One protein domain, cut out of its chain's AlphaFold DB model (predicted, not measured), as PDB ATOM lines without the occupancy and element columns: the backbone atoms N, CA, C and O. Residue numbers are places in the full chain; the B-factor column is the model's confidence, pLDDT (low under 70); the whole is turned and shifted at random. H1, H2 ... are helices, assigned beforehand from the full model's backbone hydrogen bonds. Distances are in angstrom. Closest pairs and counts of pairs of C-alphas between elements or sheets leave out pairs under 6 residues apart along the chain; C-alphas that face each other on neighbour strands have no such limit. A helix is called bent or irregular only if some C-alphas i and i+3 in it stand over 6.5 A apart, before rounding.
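AT A GLANCE: This is residues 4 to 88 and 115 to 140 of the 318 residues of an uncharacterized protein of Deltaproteobacteria bacterium (UniProt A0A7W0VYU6). What shape do these atoms make? Three long helices, H1, H2 and H4, make an up-and-down bundle in which each runs against the one before it in the chain; H2 packs along both others, while H1 and H4 meet through one end part. The fourth helix, H3, slants away near H2 as an arm, and residues 74 to 88 stick out free. What is it made of? The printed part has 111 residues with four named helices, in the order H1, H2, H3, H4, and no named strand: all helix. It is only just compact, close to loose, with a radius of gyration of the C-alphas of 15.9 A, and its outline is flat, spanning 46 by 40 by 21 A.

HOW THE PARTS SIT: What does the longest helix touch? H1, residues 4 to 30, touches H2, residues 35 to 60, in a helical hairpin, opposite ways at a shallow tilt of 29 degrees; their closest C-alphas, of Gly 12 and Ala 53, are 5.3 A apart. With residues 22 to 30 alone, H1 touches residues 131 to 138 of H4, which is residues 115 to 139; they run the same way at a shallow tilt of 19 degrees, and their closest C-alphas, of Gly 29 and Ala 138, are 4.9 A apart. How do H2 and H4 stand? They touch, opposite ways at a shallow tilt of 26 degrees, with the C-alphas of Gly 48 and Ala 123 closest at 5.0 A. Where is the remaining helix? H3, residues 68 to 86, is close to H2 but not clearly touching, at a steep tilt of 46 degrees; their closest C-alphas, of Val 54 and Ala 70, are 7.6 A apart. H3 is apart from H1 and H4. Are the helix backbones complete? Each O i to N i+4 pair is within hydrogen-bond range in H4, against 19 of 23 in H1, 20 of 22 in H2 and 14 of 15 in H3.

IN THESE COORDINATES: How long are the helices, and where do they lie? H1 spans 35.4 A from C-alpha 4 at (223.174, 345.021, 186.361), H2 38.6 A, H3 26.0 A, and H4 35.8 A to C-alpha 139 at (219.863, 378.779, 164.653). Are they straight? H1 has a kink of 57 degrees near residue 24 and is irregular, with C-alphas 25 and 28 at 7.5 A; H3 has a kink of 26 degrees near residue 80. H2 is neither bent nor irregular, but only just: C-alphas 54 and 57 are 6.4 A apart.

THE WHOLE: How large is it? The two C-alphas farthest apart, of Arg 63 and Arg 140, are 46.8 A apart. Where is the chain cut, and how are the links? Residues 89 to 114 are not printed, and C-alphas 88 and 115 are 30.7 A apart across the cut. The link from H1 to H2 is tight and that from H2 to H3 short. Where is confidence low? The mean pLDDT of the printed part is 73.1; residues 57 to 59, 62, 64 to 75 and 77 to 88 are under 70.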
ATOM      1  N   ALA A   4     222.376 343.881 186.802       71.06
ATOM      2  CA  ALA A   4     223.174 345.021 186.361       71.06
ATOM      3  C   ALA A   4     223.147 345.258 184.837       71.06
ATOM      4  O   ALA A   4     223.210 346.397 184.382       71.06
ATOM      5  N   TRP A   5     223.022 344.200 184.030       75.00
ATOM      6  CA  TRP A   5     222.857 344.349 182.580       75.00
ATOM      7  C   TRP A   5     221.488 344.923 182.226       75.00
ATOM      8  O   TRP A   5     221.396 345.781 181.354       75.00
ATOM      9  N   VAL A   6     220.442 344.491 182.936       78.75
ATOM     10  CA  VAL A   6     219.076 344.992 182.732       78.75
ATOM     11  C   VAL A   6     218.991 346.479 183.080       78.75
ATOM     12  O   VAL A   6     218.442 347.249 182.300       78.75
ATOM     13  N   THR A   7     219.586 346.906 184.198       75.56
ATOM     14  CA  THR A   7     219.605 348.326 184.588       75.56
ATOM     15  C   THR A   7     220.422 349.178 183.620       75.56
ATOM     16  O   THR A   7     219.972 350.254 183.238       75.56
ATOM     17  N   THR A   8     221.578 348.690 183.163       74.50
ATOM     18  CA  THR A   8     222.418 349.400 182.182       74.50
ATOM     19  C   THR A   8     221.683 349.602 180.856       74.50
ATOM     20  O   THR A   8     221.674 350.709 180.319       74.50
ATOM     21  N   LEU A   9     221.022 348.555 180.349       77.38
ATOM     22  CA  LEU A   9     220.207 348.638 179.135       77.38
ATOM     23  C   LEU A   9     219.027 349.596 179.310       77.38
ATOM     24  O   LEU A   9     218.813 350.444 178.451       77.38
ATOM     25  N   ALA A  10     218.303 349.501 180.428       79.62
ATOM     26  CA  ALA A  10     217.165 350.375 180.701       79.62
ATOM     27  C   ALA A  10     217.574 351.857 180.744       79.62
ATOM     28  O   ALA A  10     216.918 352.690 180.123       79.62
ATOM     29  N   VAL A  11     218.688 352.185 181.411       78.44
ATOM     30  CA  VAL A  11     219.221 353.558 181.469       78.44
ATOM     31  C   VAL A  11     219.684 354.033 180.090       78.44
ATOM     32  O   VAL A  11     219.370 355.153 179.700       78.44
ATOM     33  N   GLY A  12     220.383 353.189 179.325       76.00
ATOM     34  CA  GLY A  12     220.810 353.528 177.964       76.00
ATOM     35  C   GLY A  12     219.631 353.825 177.032       76.00
ATOM     36  O   GLY A  12     219.650 354.832 176.328       76.00
ATOM     37  N   ILE A  13     218.581 352.999 177.075       80.31
ATOM     38  CA  ILE A  13     217.353 353.201 176.289       80.31
ATOM     39  C   ILE A  13     216.650 354.497 176.705       80.31
ATOM     40  O   ILE A  13     216.266 355.277 175.837       80.31
ATOM     41  N   LEU A  14     216.529 354.768 178.009       81.38
ATOM     42  CA  LEU A  14     215.942 356.013 178.520       81.38
ATOM     43  C   LEU A  14     216.709 357.255 178.052       81.38
ATOM     44  O   LEU A  14     216.088 358.230 177.636       81.38
ATOM     45  N   LEU A  15     218.044 357.218 178.076       77.75
ATOM     46  CA  LEU A  15     218.879 358.330 177.608       77.75
ATOM     47  C   LEU A  15     218.761 358.547 176.095       77.75
ATOM     48  O   LEU A  15     218.696 359.691 175.652       77.75
ATOM     49  N   LEU A  16     218.689 357.471 175.307       75.38
ATOM     50  CA  LEU A  16     218.473 357.563 173.859       75.38
ATOM     51  C   LEU A  16     217.077 358.098 173.521       75.38
ATOM     52  O   LEU A  16     216.953 358.944 172.641       75.38
ATOM     53  N   ALA A  17     216.043 357.658 174.241       81.19
ATOM     54  CA  ALA A  17     214.687 358.174 174.075       81.19
ATOM     55  C   ALA A  17     214.612 359.666 174.431       81.19
ATOM     56  O   ALA A  17     214.076 360.454 173.656       81.19
ATOM     57  N   ALA A  18     215.218 360.074 175.552       78.06
ATOM     58  CA  ALA A  18     215.302 361.478 175.945       78.06
ATOM     59  C   ALA A  18     216.048 362.321 174.899       78.06
ATOM     60  O   ALA A  18     215.604 363.417 174.564       78.06
ATOM     61  N   PHE A  19     217.143 361.803 174.338       77.12
ATOM     62  CA  PHE A  19     217.858 362.466 173.249       77.12
ATOM     63  C   PHE A  19     216.983 362.613 171.997       77.12
ATOM     64  O   PHE A  19     216.934 363.697 171.424       77.12
ATOM     65  N   GLY A  20     216.244 361.568 171.612       78.81
ATOM     66  CA  GLY A  20     215.300 361.614 170.492       78.81
ATOM     67  C   GLY A  20     214.249 362.714 170.654       78.81
ATOM     68  O   GLY A  20     214.096 363.537 169.756       78.81
ATOM     69  N   VAL A  21     213.615 362.796 171.830       85.75
ATOM     70  CA  VAL A  21     212.624 363.840 172.158       85.75
ATOM     71  C   VAL A  21     213.235 365.244 172.094       85.75
ATOM     72  O   VAL A  21     212.593 366.186 171.641       85.75
ATOM     73  N   VAL A  22     214.492 365.404 172.524       81.88
ATOM     74  CA  VAL A  22     215.190 366.696 172.448       81.88
ATOM     75  C   VAL A  22     215.532 367.074 171.007       81.88
ATOM     76  O   VAL A  22     215.482 368.255 170.683       81.88
ATOM     77  N   VAL A  23     215.880 366.112 170.149       79.12
ATOM     78  CA  VAL A  23     216.292 366.357 168.755       79.12
ATOM     79  C   VAL A  23     215.103 366.569 167.817       79.12
ATOM     80  O   VAL A  23     215.224 367.343 166.871       79.12
ATOM     81  N   GLU A  24     213.961 365.938 168.089       88.25
ATOM     82  CA  GLU A  24     212.742 366.006 167.272       88.25
ATOM     83  C   GLU A  24     212.349 367.433 166.826       88.25
ATOM     84  O   GLU A  24     212.235 367.650 165.616       88.25
ATOM     85  N   PRO A  25     212.239 368.445 167.713       87.69
ATOM     86  CA  PRO A  25     211.879 369.805 167.298       87.69
ATOM     87  C   PRO A  25     212.933 370.495 166.415       87.69
ATOM     88  O   PRO A  25     212.619 371.475 165.742       87.69
ATOM     89  N   TYR A  26     214.175 370.003 166.393       84.00
ATOM     90  CA  TYR A  26     215.268 370.565 165.593       84.00
ATOM     91  C   TYR A  26     215.513 369.802 164.284       84.00
ATOM     92  O   TYR A  26     216.323 370.243 163.464       84.00
ATOM     93  N   TRP A  27     214.815 368.683 164.058       82.81
ATOM     94  CA  TRP A  27     215.029 367.822 162.895       82.81
ATOM     95  C   TRP A  27     214.905 368.540 161.538       82.81
ATOM     96  O   TRP A  27     215.780 368.325 160.699       82.81
ATOM     97  N   PRO A  28     213.921 369.440 161.307       84.81
ATOM     98  CA  PRO A  28     213.818 370.166 160.037       84.81
ATOM     99  C   PRO A  28     215.025 371.067 159.737       84.81
ATOM    100  O   PRO A  28     215.360 371.274 158.576       84.81
ATOM    101  N   GLY A  29     215.684 371.599 160.772       82.19
ATOM    102  CA  GLY A  29     216.904 372.393 160.619       82.19
ATOM    103  C   GLY A  29     218.139 371.520 160.401       82.19
ATOM    104  O   GLY A  29     218.987 371.844 159.577       82.19
ATOM    105  N   LEU A  30     218.229 370.384 161.101       77.75
ATOM    106  CA  LEU A  30     219.337 369.436 160.958       77.75
ATOM    107  C   LEU A  30     219.375 368.751 159.588       77.75
ATOM    108  O   LEU A  30     220.464 368.530 159.069       77.75
ATOM    109  N   SER A  31     218.226 368.432 158.990       83.19
ATOM    110  CA  SER A  31     218.169 367.738 157.695       83.19
ATOM    111  C   SER A  31     218.630 368.590 156.506       83.19
ATOM    112  O   SER A  31     218.917 368.036 155.446       83.19
ATOM    113  N   ALA A  32     218.728 369.912 156.676       84.00
ATOM    114  CA  ALA A  32     219.246 370.836 155.667       84.00
ATOM    115  C   ALA A  32     220.787 370.883 155.610       84.00
ATOM    116  O   ALA A  32     221.352 371.431 154.664       84.00
ATOM    117  N   HIS A  33     221.465 370.324 156.615       80.94
ATOM    118  CA  HIS A  33     222.923 370.295 156.713       80.94
ATOM    119  C   HIS A  33     223.528 369.073 156.011       80.94
ATOM    120  O   HIS A  33     222.837 368.128 155.622       80.94
ATOM    121  N   ALA A  34     224.850 369.075 155.837       84.88
ATOM    122  CA  ALA A  34     225.541 367.955 155.213       84.88
ATOM    123  C   ALA A  34     225.434 366.682 156.076       84.88
ATOM    124  O   ALA A  34     225.546 366.719 157.300       84.88
ATOM    125  N   TRP A  35     225.285 365.520 155.434       80.88
ATOM    126  CA  TRP A  35     225.061 364.239 156.124       80.88
ATOM    127  C   TRP A  35     226.140 363.881 157.167       80.88
ATOM    128  O   TRP A  35     225.846 363.209 158.156       80.88
ATOM    129  N   TRP A  36     227.384 364.337 156.979       80.00
ATOM    130  CA  TRP A  36     228.481 364.092 157.919       80.00
ATOM    131  C   TRP A  36     228.349 364.918 159.211       80.00
ATOM    132  O   TRP A  36     228.766 364.455 160.273       80.00
ATOM    133  N   GLU A  37     227.731 366.102 159.151       79.19
ATOM    134  CA  GLU A  37     227.454 366.942 160.325       79.19
ATOM    135  C   GLU A  37     226.382 366.284 161.198       79.19
ATOM    136  O   GLU A  37     226.547 366.159 162.414       79.19
ATOM    137  N   ILE A  38     225.337 365.745 160.561       78.19
ATOM    138  CA  ILE A  38     224.289 364.954 161.221       78.19
ATOM    139  C   ILE A  38     224.903 363.714 161.891       78.19
ATOM    140  O   ILE A  38     224.637 363.436 163.064       78.19
ATOM    141  N   ALA A  39     225.780 362.994 161.181       77.62
ATOM    142  CA  ALA A  39     226.460 361.818 161.718       77.62
ATOM    143  C   ALA A  39     227.319 362.150 162.952       77.62
ATOM    144  O   ALA A  39     227.335 361.380 163.916       77.62
ATOM    145  N   LEU A  40     227.998 363.302 162.961       78.75
ATOM    146  CA  LEU A  40     228.810 363.753 164.091       78.75
ATOM    147  C   LEU A  40     227.953 364.003 165.338       78.75
ATOM    148  O   LEU A  40     228.294 363.515 166.417       78.75
ATOM    149  N   VAL A  41     226.827 364.710 165.189       77.38
ATOM    150  CA  VAL A  41     225.900 365.010 166.294       77.38
ATOM    151  C   VAL A  41     225.342 363.725 166.912       77.38
ATOM    152  O   VAL A  41     225.388 363.557 168.134       77.38
ATOM    153  N   ILE A  42     224.882 362.787 166.079       77.50
ATOM    154  CA  ILE A  42     224.335 361.501 166.535       77.50
ATOM    155  C   ILE A  42     225.415 360.670 167.236       77.50
ATOM    156  O   ILE A  42     225.175 360.130 168.316       77.50
ATOM    157  N   THR A  43     226.618 360.597 166.658       78.25
ATOM    158  CA  THR A  43     227.720 359.803 167.222       78.25
ATOM    159  C   THR A  43     228.144 360.339 168.586       78.25
ATOM    160  O   THR A  43     228.341 359.556 169.516       78.25
ATOM    161  N   LEU A  44     228.243 361.662 168.741       76.75
ATOM    162  CA  LEU A  44     228.626 362.285 170.008       76.75
ATOM    163  C   LEU A  44     227.564 362.060 171.099       76.75
ATOM    164  O   LEU A  44     227.913 361.700 172.225       76.75
ATOM    165  N   GLY A  45     226.278 362.213 170.760       75.00
ATOM    166  CA  GLY A  45     225.164 361.964 171.681       75.00
ATOM    167  C   GLY A  45     225.079 360.499 172.121       75.00
ATOM    168  O   GLY A  45     225.021 360.210 173.317       75.00
ATOM    169  N   ALA A  46     225.165 359.564 171.168       76.75
ATOM    170  CA  ALA A  46     225.158 358.129 171.449       76.75
ATOM    171  C   ALA A  46     226.360 357.709 172.310       76.75
ATOM    172  O   ALA A  46     226.201 356.965 173.278       76.75
ATOM    173  N   TYR A  47     227.551 358.238 172.015       76.94
ATOM    174  CA  TYR A  47     228.749 357.967 172.805       76.94
ATOM    175  C   TYR A  47     228.609 358.477 174.248       76.94
ATOM    176  O   TYR A  47     228.921 357.743 175.188       76.94
ATOM    177  N   GLY A  48     228.065 359.685 174.445       76.06
ATOM    178  CA  GLY A  48     227.752 360.227 175.771       76.06
ATOM    179  C   GLY A  48     226.758 359.363 176.554       76.06
ATOM    180  O   GLY A  48     227.006 359.050 177.721       76.06
ATOM    181  N   ALA A  49     225.680 358.909 175.908       73.75
ATOM    182  CA  ALA A  49     224.674 358.042 176.523       73.75
ATOM    183  C   ALA A  49     225.248 356.672 176.924       73.75
ATOM    184  O   ALA A  49     225.044 356.218 178.053       73.75
ATOM    185  N   CYS A  50     226.024 356.034 176.042       74.00
ATOM    186  CA  CYS A  50     226.699 354.772 176.348       74.00
ATOM    187  C   CYS A  50     227.699 354.928 177.500       74.00
ATOM    188  O   CYS A  50     227.755 354.080 178.392       74.00
ATOM    189  N   PHE A  51     228.463 356.022 177.519       73.69
ATOM    190  CA  PHE A  51     229.425 356.287 178.582       73.69
ATOM    191  C   PHE A  51     228.732 356.512 179.935       73.69
ATOM    192  O   PHE A  51     229.156 355.941 180.942       73.69
ATOM    193  N   ALA A  52     227.619 357.255 179.966       72.25
ATOM    194  CA  ALA A  52     226.798 357.427 181.167       72.25
ATOM    195  C   ALA A  52     226.227 356.091 181.669       72.25
ATOM    196  O   ALA A  52     226.338 355.781 182.858       72.25
ATOM    197  N   ALA A  53     225.689 355.267 180.763       71.75
ATOM    198  CA  ALA A  53     225.123 353.962 181.096       71.75
ATOM    199  C   ALA A  53     226.156 353.018 181.735       71.75
ATOM    200  O   ALA A  53     225.811 352.262 182.637       71.75
ATOM    201  N   VAL A  54     227.430 353.089 181.331       72.31
ATOM    202  CA  VAL A  54     228.519 352.309 181.950       72.31
ATOM    203  C   VAL A  54     228.988 352.919 183.280       72.31
ATOM    204  O   VAL A  54     229.384 352.191 184.191       72.31
ATOM    205  N   SER A  55     228.940 354.246 183.415       70.31
ATOM    206  CA  SER A  55     229.478 354.970 184.577       70.31
ATOM    207  C   SER A  55     228.560 354.912 185.802       70.31
ATOM    208  O   SER A  55     229.030 354.678 186.917       70.31
ATOM    209  N   ILE A  56     227.250 355.087 185.601       71.56
ATOM    210  CA  ILE A  56     226.254 355.189 186.681       71.56
ATOM    211  C   ILE A  56     226.191 353.918 187.551       71.56
ATOM    212  O   ILE A  56     226.262 354.046 188.776       71.56
ATOM    213  N   PRO A  57     226.140 352.688 186.994       67.06
ATOM    214  CA  PRO A  57     226.108 351.470 187.803       67.06
ATOM    215  C   PRO A  57     227.321 351.325 188.721       67.06
ATOM    216  O   PRO A  57     227.201 350.746 189.794       67.06
ATOM    217  N   ARG A  58     228.476 351.892 188.344       67.25
ATOM    218  CA  ARG A  58     229.707 351.833 189.141       67.25
ATOM    219  C   ARG A  58     229.686 352.763 190.356       67.25
ATOM    220  O   ARG A  58     230.396 352.511 191.326       67.25
ATOM    221  N   ILE A  59     228.889 353.833 190.308       67.56
ATOM    222  CA  ILE A  59     228.635 354.690 191.477       67.56
ATOM    223  C   ILE A  59     227.807 353.916 192.506       67.56
ATOM    224  O   ILE A  59     228.088 353.997 193.702       67.56
ATOM    225  N   VAL A  60     226.819 353.155 192.029       72.75
ATOM    226  CA  VAL A  60     225.900 352.380 192.873       72.75
ATOM    227  C   VAL A  60     226.575 351.118 193.420       72.75
ATOM    228  O   VAL A  60     226.457 350.838 194.609       72.75
ATOM    229  N   ASP A  61     227.326 350.394 192.586       72.75
ATOM    230  CA  ASP A  61     228.075 349.197 192.976       72.75
ATOM    231  C   ASP A  61     229.507 349.209 192.395       72.75
ATOM    232  O   ASP A  61     229.733 348.861 191.229       72.75
ATOM    233  N   PRO A  62     230.521 349.586 193.196       67.38
ATOM    234  CA  PRO A  62     231.903 349.674 192.736       67.38
ATOM    235  C   PRO A  62     232.559 348.310 192.473       67.38
ATOM    236  O   PRO A  62     233.664 348.280 191.926       67.38
ATOM    237  N   ARG A  63     231.924 347.187 192.848       72.62
ATOM    238  CA  ARG A  63     232.453 345.832 192.613       72.62
ATOM    239  C   ARG A  63     232.087 345.270 191.239       72.62
ATOM    240  O   ARG A  63     232.544 344.181 190.893       72.62
ATOM    241  N   LEU A  64     231.298 345.993 190.445       65.06
ATOM    242  CA  LEU A  64     230.885 345.541 189.123       65.06
ATOM    243  C   LEU A  64     232.088 345.478 188.158       65.06
ATOM    244  O   LEU A  64     232.710 346.492 187.837       65.06
ATOM    245  N   SER A  65     232.424 344.273 187.691       63.84
ATOM    246  CA  SER A  65     233.487 344.037 186.709       63.84
ATOM    247  C   SER A  65     233.141 344.680 185.364       63.84
ATOM    248  O   SER A  65     232.021 344.522 184.878       63.84
ATOM    249  N   ILE A  66     234.111 345.366 184.752       59.72
ATOM    250  CA  ILE A  66     233.952 346.095 183.487       59.72
ATOM    251  C   ILE A  66     233.412 345.143 182.400       59.72
ATOM    252  O   ILE A  66     234.116 344.201 182.030       59.72
ATOM    253  N   PRO A  67     232.188 345.351 181.873       60.50
ATOM    254  CA  PRO A  67     231.651 344.497 180.825       60.50
ATOM    255  C   PRO A  67     232.433 344.691 179.519       60.50
ATOM    256  O   PRO A  67     232.905 345.787 179.217       60.50
ATOM    257  N   LEU A  68     232.524 343.620 178.725       57.59
ATOM    258  CA  LEU A  68     233.249 343.523 177.447       57.59
ATOM    259  C   LEU A  68     232.997 344.710 176.485       57.59
ATOM    260  O   LEU A  68     233.869 345.085 175.710       57.59
ATOM    261  N   LEU A  69     231.829 345.351 176.579       53.66
ATOM    262  CA  LEU A  69     231.439 346.531 175.801       53.66
ATOM    263  C   LEU A  69     232.314 347.774 176.046       53.66
ATOM    264  O   LEU A  69     232.590 348.515 175.106       53.66
ATOM    265  N   ALA A  70     232.817 347.988 177.266       59.50
ATOM    266  CA  ALA A  70     233.754 349.084 177.532       59.50
ATOM    267  C   ALA A  70     235.121 348.824 176.880       59.50
ATOM    268  O   ALA A  70     235.753 349.754 176.387       59.50
ATOM    269  N   TRP A  71     235.540 347.556 176.798       63.12
ATOM    270  CA  TRP A  71     236.725 347.167 176.032       63.12
ATOM    271  C   TRP A  71     236.528 347.365 174.531       63.12
ATOM    272  O   TRP A  71     237.460 347.807 173.872       63.12
ATOM    273  N   ILE A  72     235.325 347.126 174.000       62.97
ATOM    274  CA  ILE A  72     235.006 347.394 172.590       62.97
ATOM    275  C   ILE A  72     235.066 348.900 172.294       62.97
ATOM    276  O   ILE A  72     235.692 349.296 171.316       62.97
ATOM    277  N   LEU A  73     234.505 349.758 173.153       62.22
ATOM    278  CA  LEU A  73     234.576 351.218 172.971       62.22
ATOM    279  C   LEU A  73     236.011 351.753 173.084       62.22
ATOM    280  O   LEU A  73     236.429 352.582 172.275       62.22
ATOM    281  N   ILE A  74     236.795 351.232 174.033       65.50
ATOM    282  CA  ILE A  74     238.225 351.544 174.145       65.50
ATOM    283  C   ILE A  74     238.978 351.047 172.907       65.50
ATOM    284  O   ILE A  74     239.804 351.787 172.382       65.50
ATOM    285  N   ALA A  75     238.677 349.847 172.403       62.06
ATOM    286  CA  ALA A  75     239.309 349.277 171.215       62.06
ATOM    287  C   ALA A  75     238.991 350.079 169.946       62.06
ATOM    288  O   ALA A  75     239.903 350.339 169.170       62.06
ATOM    289  N   VAL A  76     237.751 350.544 169.762       71.44
ATOM    290  CA  VAL A  76     237.360 351.415 168.635       71.44
ATOM    291  C   VAL A  76     238.063 352.777 168.719       71.44
ATOM    292  O   VAL A  76     238.560 353.289 167.715       71.44
ATOM    293  N   GLY A  77     238.197 353.343 169.922       69.12
ATOM    294  CA  GLY A  77     239.019 354.538 170.136       69.12
ATOM    295  C   GLY A  77     240.507 354.290 169.855       69.12
ATOM    296  O   GLY A  77     241.190 355.139 169.275       69.12
ATOM    297  N   TYR A  78     241.011 353.106 170.212       65.56
ATOM    298  CA  TYR A  78     242.399 352.710 169.985       65.56
ATOM    299  C   TYR A  78     242.701 352.465 168.506       65.56
ATOM    300  O   TYR A  78     243.767 352.866 168.054       65.56
ATOM    301  N   THR A  79     241.790 351.871 167.730       55.72
ATOM    302  CA  THR A  79     241.981 351.648 166.286       55.72
ATOM    303  C   THR A  79     241.927 352.960 165.504       55.72
ATOM    304  O   THR A  79     242.802 353.199 164.670       55.72
ATOM    305  N   ALA A  80     241.015 353.876 165.849       62.19
ATOM    306  CA  ALA A  80     240.985 355.227 165.279       62.19
ATOM    307  C   ALA A  80     242.249 356.047 165.627       62.19
ATOM    308  O   ALA A  80     242.760 356.813 164.806       62.19
ATOM    309  N   GLY A  81     242.799 355.859 166.833       55.75
ATOM    310  CA  GLY A  81     244.057 356.476 167.263       55.75
ATOM    311  C   GLY A  81     245.313 355.825 166.668       55.75
ATOM    312  O   GLY A  81     246.279 356.524 166.357       55.75
ATOM    313  N   ALA A  82     245.313 354.504 166.478       52.50
ATOM    314  CA  ALA A  82     246.418 353.744 165.900       52.50
ATOM    315  C   ALA A  82     246.604 354.060 164.412       52.50
ATOM    316  O   ALA A  82     247.744 354.187 163.969       52.50
ATOM    317  N   PHE A  83     245.516 354.310 163.676       48.53
ATOM    318  CA  PHE A  83     245.580 354.771 162.287       48.53
ATOM    319  C   PHE A  83     246.289 356.135 162.170       48.53
ATOM    320  O   PHE A  83     247.140 356.322 161.305       48.53
ATOM    321  N   ARG A  84     246.065 357.053 163.127       57.81
ATOM    322  CA  ARG A  84     246.803 358.335 163.214       57.81
ATOM    323  C   ARG A  84     248.242 358.202 163.728       57.81
ATOM    324  O   ARG A  84     249.055 359.092 163.487       57.81
ATOM    325  N   ARG A  85     248.571 357.139 164.471       56.47
ATOM    326  CA  ARG A  85     249.945 356.871 164.946       56.47
ATOM    327  C   ARG A  85     250.800 356.136 163.917       56.47
ATOM    328  O   ARG A  85     252.012 356.318 163.944       56.47
ATOM    329  N   ALA A  86     250.204 355.354 163.017       49.50
ATOM    330  CA  ALA A  86     250.927 354.684 161.938       49.50
ATOM    331  C   ALA A  86     251.606 355.691 160.987       49.50
ATOM    332  O   ALA A  86     252.726 355.447 160.553       49.50
ATOM    333  N   GLU A  87     251.007 356.869 160.774       56.72
ATOM    334  CA  GLU A  87     251.649 357.968 160.035       56.72
ATOM    335  C   GLU A  87     252.837 358.605 160.778       56.72
ATOM    336  O   GLU A  87     253.798 359.021 160.140       56.72
ATOM    337  N   ARG A  88     252.825 358.637 162.119       52.22
ATOM    338  CA  ARG A  88     253.914 359.224 162.931       52.22
ATOM    339  C   ARG A  88     255.106 358.296 163.164       52.22
ATOM    340  O   ARG A  88     256.158 358.755 163.600       52.22
ATOM    341  N   TRP A 115     237.127 358.709 190.050       78.06
ATOM    342  CA  TRP A 115     237.084 358.451 188.609       78.06
ATOM    343  C   TRP A 115     235.652 358.253 188.094       78.06
ATOM    344  O   TRP A 115     235.318 358.721 187.012       78.06
ATOM    345  N   ALA A 116     234.778 357.622 188.886       71.38
ATOM    346  CA  ALA A 116     233.370 357.445 188.526       71.38
ATOM    347  C   ALA A 116     232.598 358.777 188.517       71.38
ATOM    348  O   ALA A 116     231.779 359.010 187.627       71.38
ATOM    349  N   ILE A 117     232.895 359.671 189.469       74.44
ATOM    350  CA  ILE A 117     232.337 361.031 189.495       74.44
ATOM    351  C   ILE A 117     232.801 361.808 188.260       74.44
ATOM    352  O   ILE A 117     231.972 362.363 187.542       74.44
ATOM    353  N   PHE A 118     234.106 361.786 187.968       76.94
ATOM    354  CA  PHE A 118     234.657 362.436 186.779       76.94
ATOM    355  C   PHE A 118     234.014 361.912 185.489       76.94
ATOM    356  O   PHE A 118     233.547 362.703 184.675       76.94
ATOM    357  N   ALA A 119     233.929 360.588 185.325       73.31
ATOM    358  CA  ALA A 119     233.328 359.963 184.150       73.31
ATOM    359  C   ALA A 119     231.860 360.384 183.964       73.31
ATOM    360  O   ALA A 119     231.426 360.690 182.856       73.31
ATOM    361  N   THR A 120     231.106 360.480 185.056       72.62
ATOM    362  CA  THR A 120     229.697 360.881 185.008       72.62
ATOM    363  C   THR A 120     229.543 362.352 184.619       72.62
ATOM    364  O   THR A 120     228.769 362.662 183.715       72.62
ATOM    365  N   LEU A 121     230.324 363.256 185.223       76.38
ATOM    366  CA  LEU A 121     230.335 364.676 184.849       76.38
ATOM    367  C   LEU A 121     230.769 364.879 183.392       76.38
ATOM    368  O   LEU A 121     230.169 365.675 182.674       76.38
ATOM    369  N   PHE A 122     231.762 364.116 182.934       75.12
ATOM    370  CA  PHE A 122     232.205 364.132 181.544       75.12
ATOM    371  C   PHE A 122     231.098 363.668 180.582       75.12
ATOM    372  O   PHE A 122     230.886 364.294 179.544       75.12
ATOM    373  N   ALA A 123     230.338 362.629 180.947       75.38
ATOM    374  CA  ALA A 123     229.194 362.158 180.164       75.38
ATOM    375  C   ALA A 123     228.118 363.246 180.019       75.38
ATOM    376  O   ALA A 123     227.679 363.538 178.905       75.38
ATOM    377  N   PHE A 124     227.741 363.893 181.128       76.50
ATOM    378  CA  PHE A 124     226.786 365.004 181.111       76.50
ATOM    379  C   PHE A 124     227.298 366.191 180.290       76.50
ATOM    380  O   PHE A 124     226.531 366.768 179.522       76.50
ATOM    381  N   GLY A 125     228.593 366.509 180.384       77.69
ATOM    382  CA  GLY A 125     229.232 367.538 179.565       77.69
ATOM    383  C   GLY A 125     229.127 367.252 178.065       77.69
ATOM    384  O   GLY A 125     228.807 368.156 177.291       77.69
ATOM    385  N   MET A 126     229.321 365.999 177.641       76.19
ATOM    386  CA  MET A 126     229.157 365.614 176.233       76.19
ATOM    387  C   MET A 126     227.701 365.682 175.768       76.19
ATOM    388  O   MET A 126     227.442 366.182 174.674       76.19
ATOM    389  N   ILE A 127     226.743 365.264 176.604       75.25
ATOM    390  CA  ILE A 127     225.314 365.386 176.285       75.25
ATOM    391  C   ILE A 127     224.932 366.867 176.149       75.25
ATOM    392  O   ILE A 127     224.369 367.256 175.128       75.25
ATOM    393  N   ALA A 128     225.315 367.721 177.102       76.62
ATOM    394  CA  ALA A 128     225.058 369.160 177.035       76.62
ATOM    395  C   ALA A 128     225.702 369.809 175.796       76.62
ATOM    396  O   ALA A 128     225.062 370.609 175.114       76.62
ATOM    397  N   SER A 129     226.932 369.410 175.457       71.44
ATOM    398  CA  SER A 129     227.625 369.877 174.248       71.44
ATOM    399  C   SER A 129     226.887 369.463 172.972       71.44
ATOM    400  O   SER A 129     226.752 370.276 172.062       71.44
ATOM    401  N   SER A 130     226.354 368.235 172.911       70.19
ATOM    402  CA  SER A 130     225.562 367.770 171.763       70.19
ATOM    403  C   SER A 130     224.276 368.584 171.574       70.19
ATOM    404  O   SER A 130     223.972 368.986 170.453       70.19
ATOM    405  N   VAL A 131     223.577 368.930 172.661       78.50
ATOM    406  CA  VAL A 131     222.378 369.785 172.615       78.50
ATOM    407  C   VAL A 131     222.729 371.210 172.177       78.50
ATOM    408  O   VAL A 131     222.010 371.809 171.376       78.50
ATOM    409  N   ALA A 132     223.853 371.754 172.651       78.12
ATOM    410  CA  ALA A 132     224.337 373.066 172.229       78.12
ATOM    411  C   ALA A 132     224.681 373.100 170.729       78.12
ATOM    412  O   ALA A 132     224.313 374.056 170.047       78.12
ATOM    413  N   LEU A 133     225.314 372.045 170.201       73.62
ATOM    414  CA  LEU A 133     225.584 371.875 168.769       73.62
ATOM    415  C   LEU A 133     224.290 371.819 167.948       73.62
ATOM    416  O   LEU A 133     224.167 372.548 166.968       73.62
ATOM    417  N   VAL A 134     223.299 371.030 168.371       76.88
ATOM    418  CA  VAL A 134     221.974 370.973 167.723       76.88
ATOM    419  C   VAL A 134     221.341 372.363 167.647       76.88
ATOM    420  O   VAL A 134     220.939 372.808 166.572       76.88
ATOM    421  N   ARG A 135     221.315 373.089 168.770       81.75
ATOM    422  CA  ARG A 135     220.754 374.444 168.828       81.75
ATOM    423  C   ARG A 135     221.530 375.425 167.950       81.75
ATOM    424  O   ARG A 135     220.931 376.293 167.320       81.75
ATOM    425  N   TYR A 136     222.850 375.292 167.898       84.06
ATOM    426  CA  TYR A 136     223.711 376.107 167.051       84.06
ATOM    427  C   TYR A 136     223.405 375.915 165.562       84.06
ATOM    428  O   TYR A 136     223.195 376.890 164.847       84.06
ATOM    429  N   PHE A 137     223.315 374.668 165.100       76.69
ATOM    430  CA  PHE A 137     223.009 374.372 163.700       76.69
ATOM    431  C   PHE A 137     221.583 374.757 163.312       76.69
ATOM    432  O   PHE A 137     221.374 375.254 162.209       76.69
ATOM    433  N   ALA A 138     220.619 374.599 164.221       75.94
ATOM    434  CA  ALA A 138     219.238 375.015 163.986       75.94
ATOM    435  C   ALA A 138     219.049 376.544 163.960       75.94
ATOM    436  O   ALA A 138     218.085 377.028 163.377       75.94
ATOM    437  N   SER A 139     219.944 377.309 164.596       81.00
ATOM    438  CA  SER A 139     219.863 378.779 164.653       81.00
ATOM    439  C   SER A 139     220.665 379.487 163.563       81.00
ATOM    440  O   SER A 139     220.535 380.702 163.411       81.00
ATOM    441  N   ARG A 140     221.475 378.760 162.786       78.31
ATOM    442  CA  ARG A 140     222.154 379.341 161.630       78.31
ATOM    443  C   ARG A 140     221.157 379.492 160.475       78.31
ATOM    444  O   ARG A 140     220.600 378.482 160.046       78.31
TER     445      ARG A 140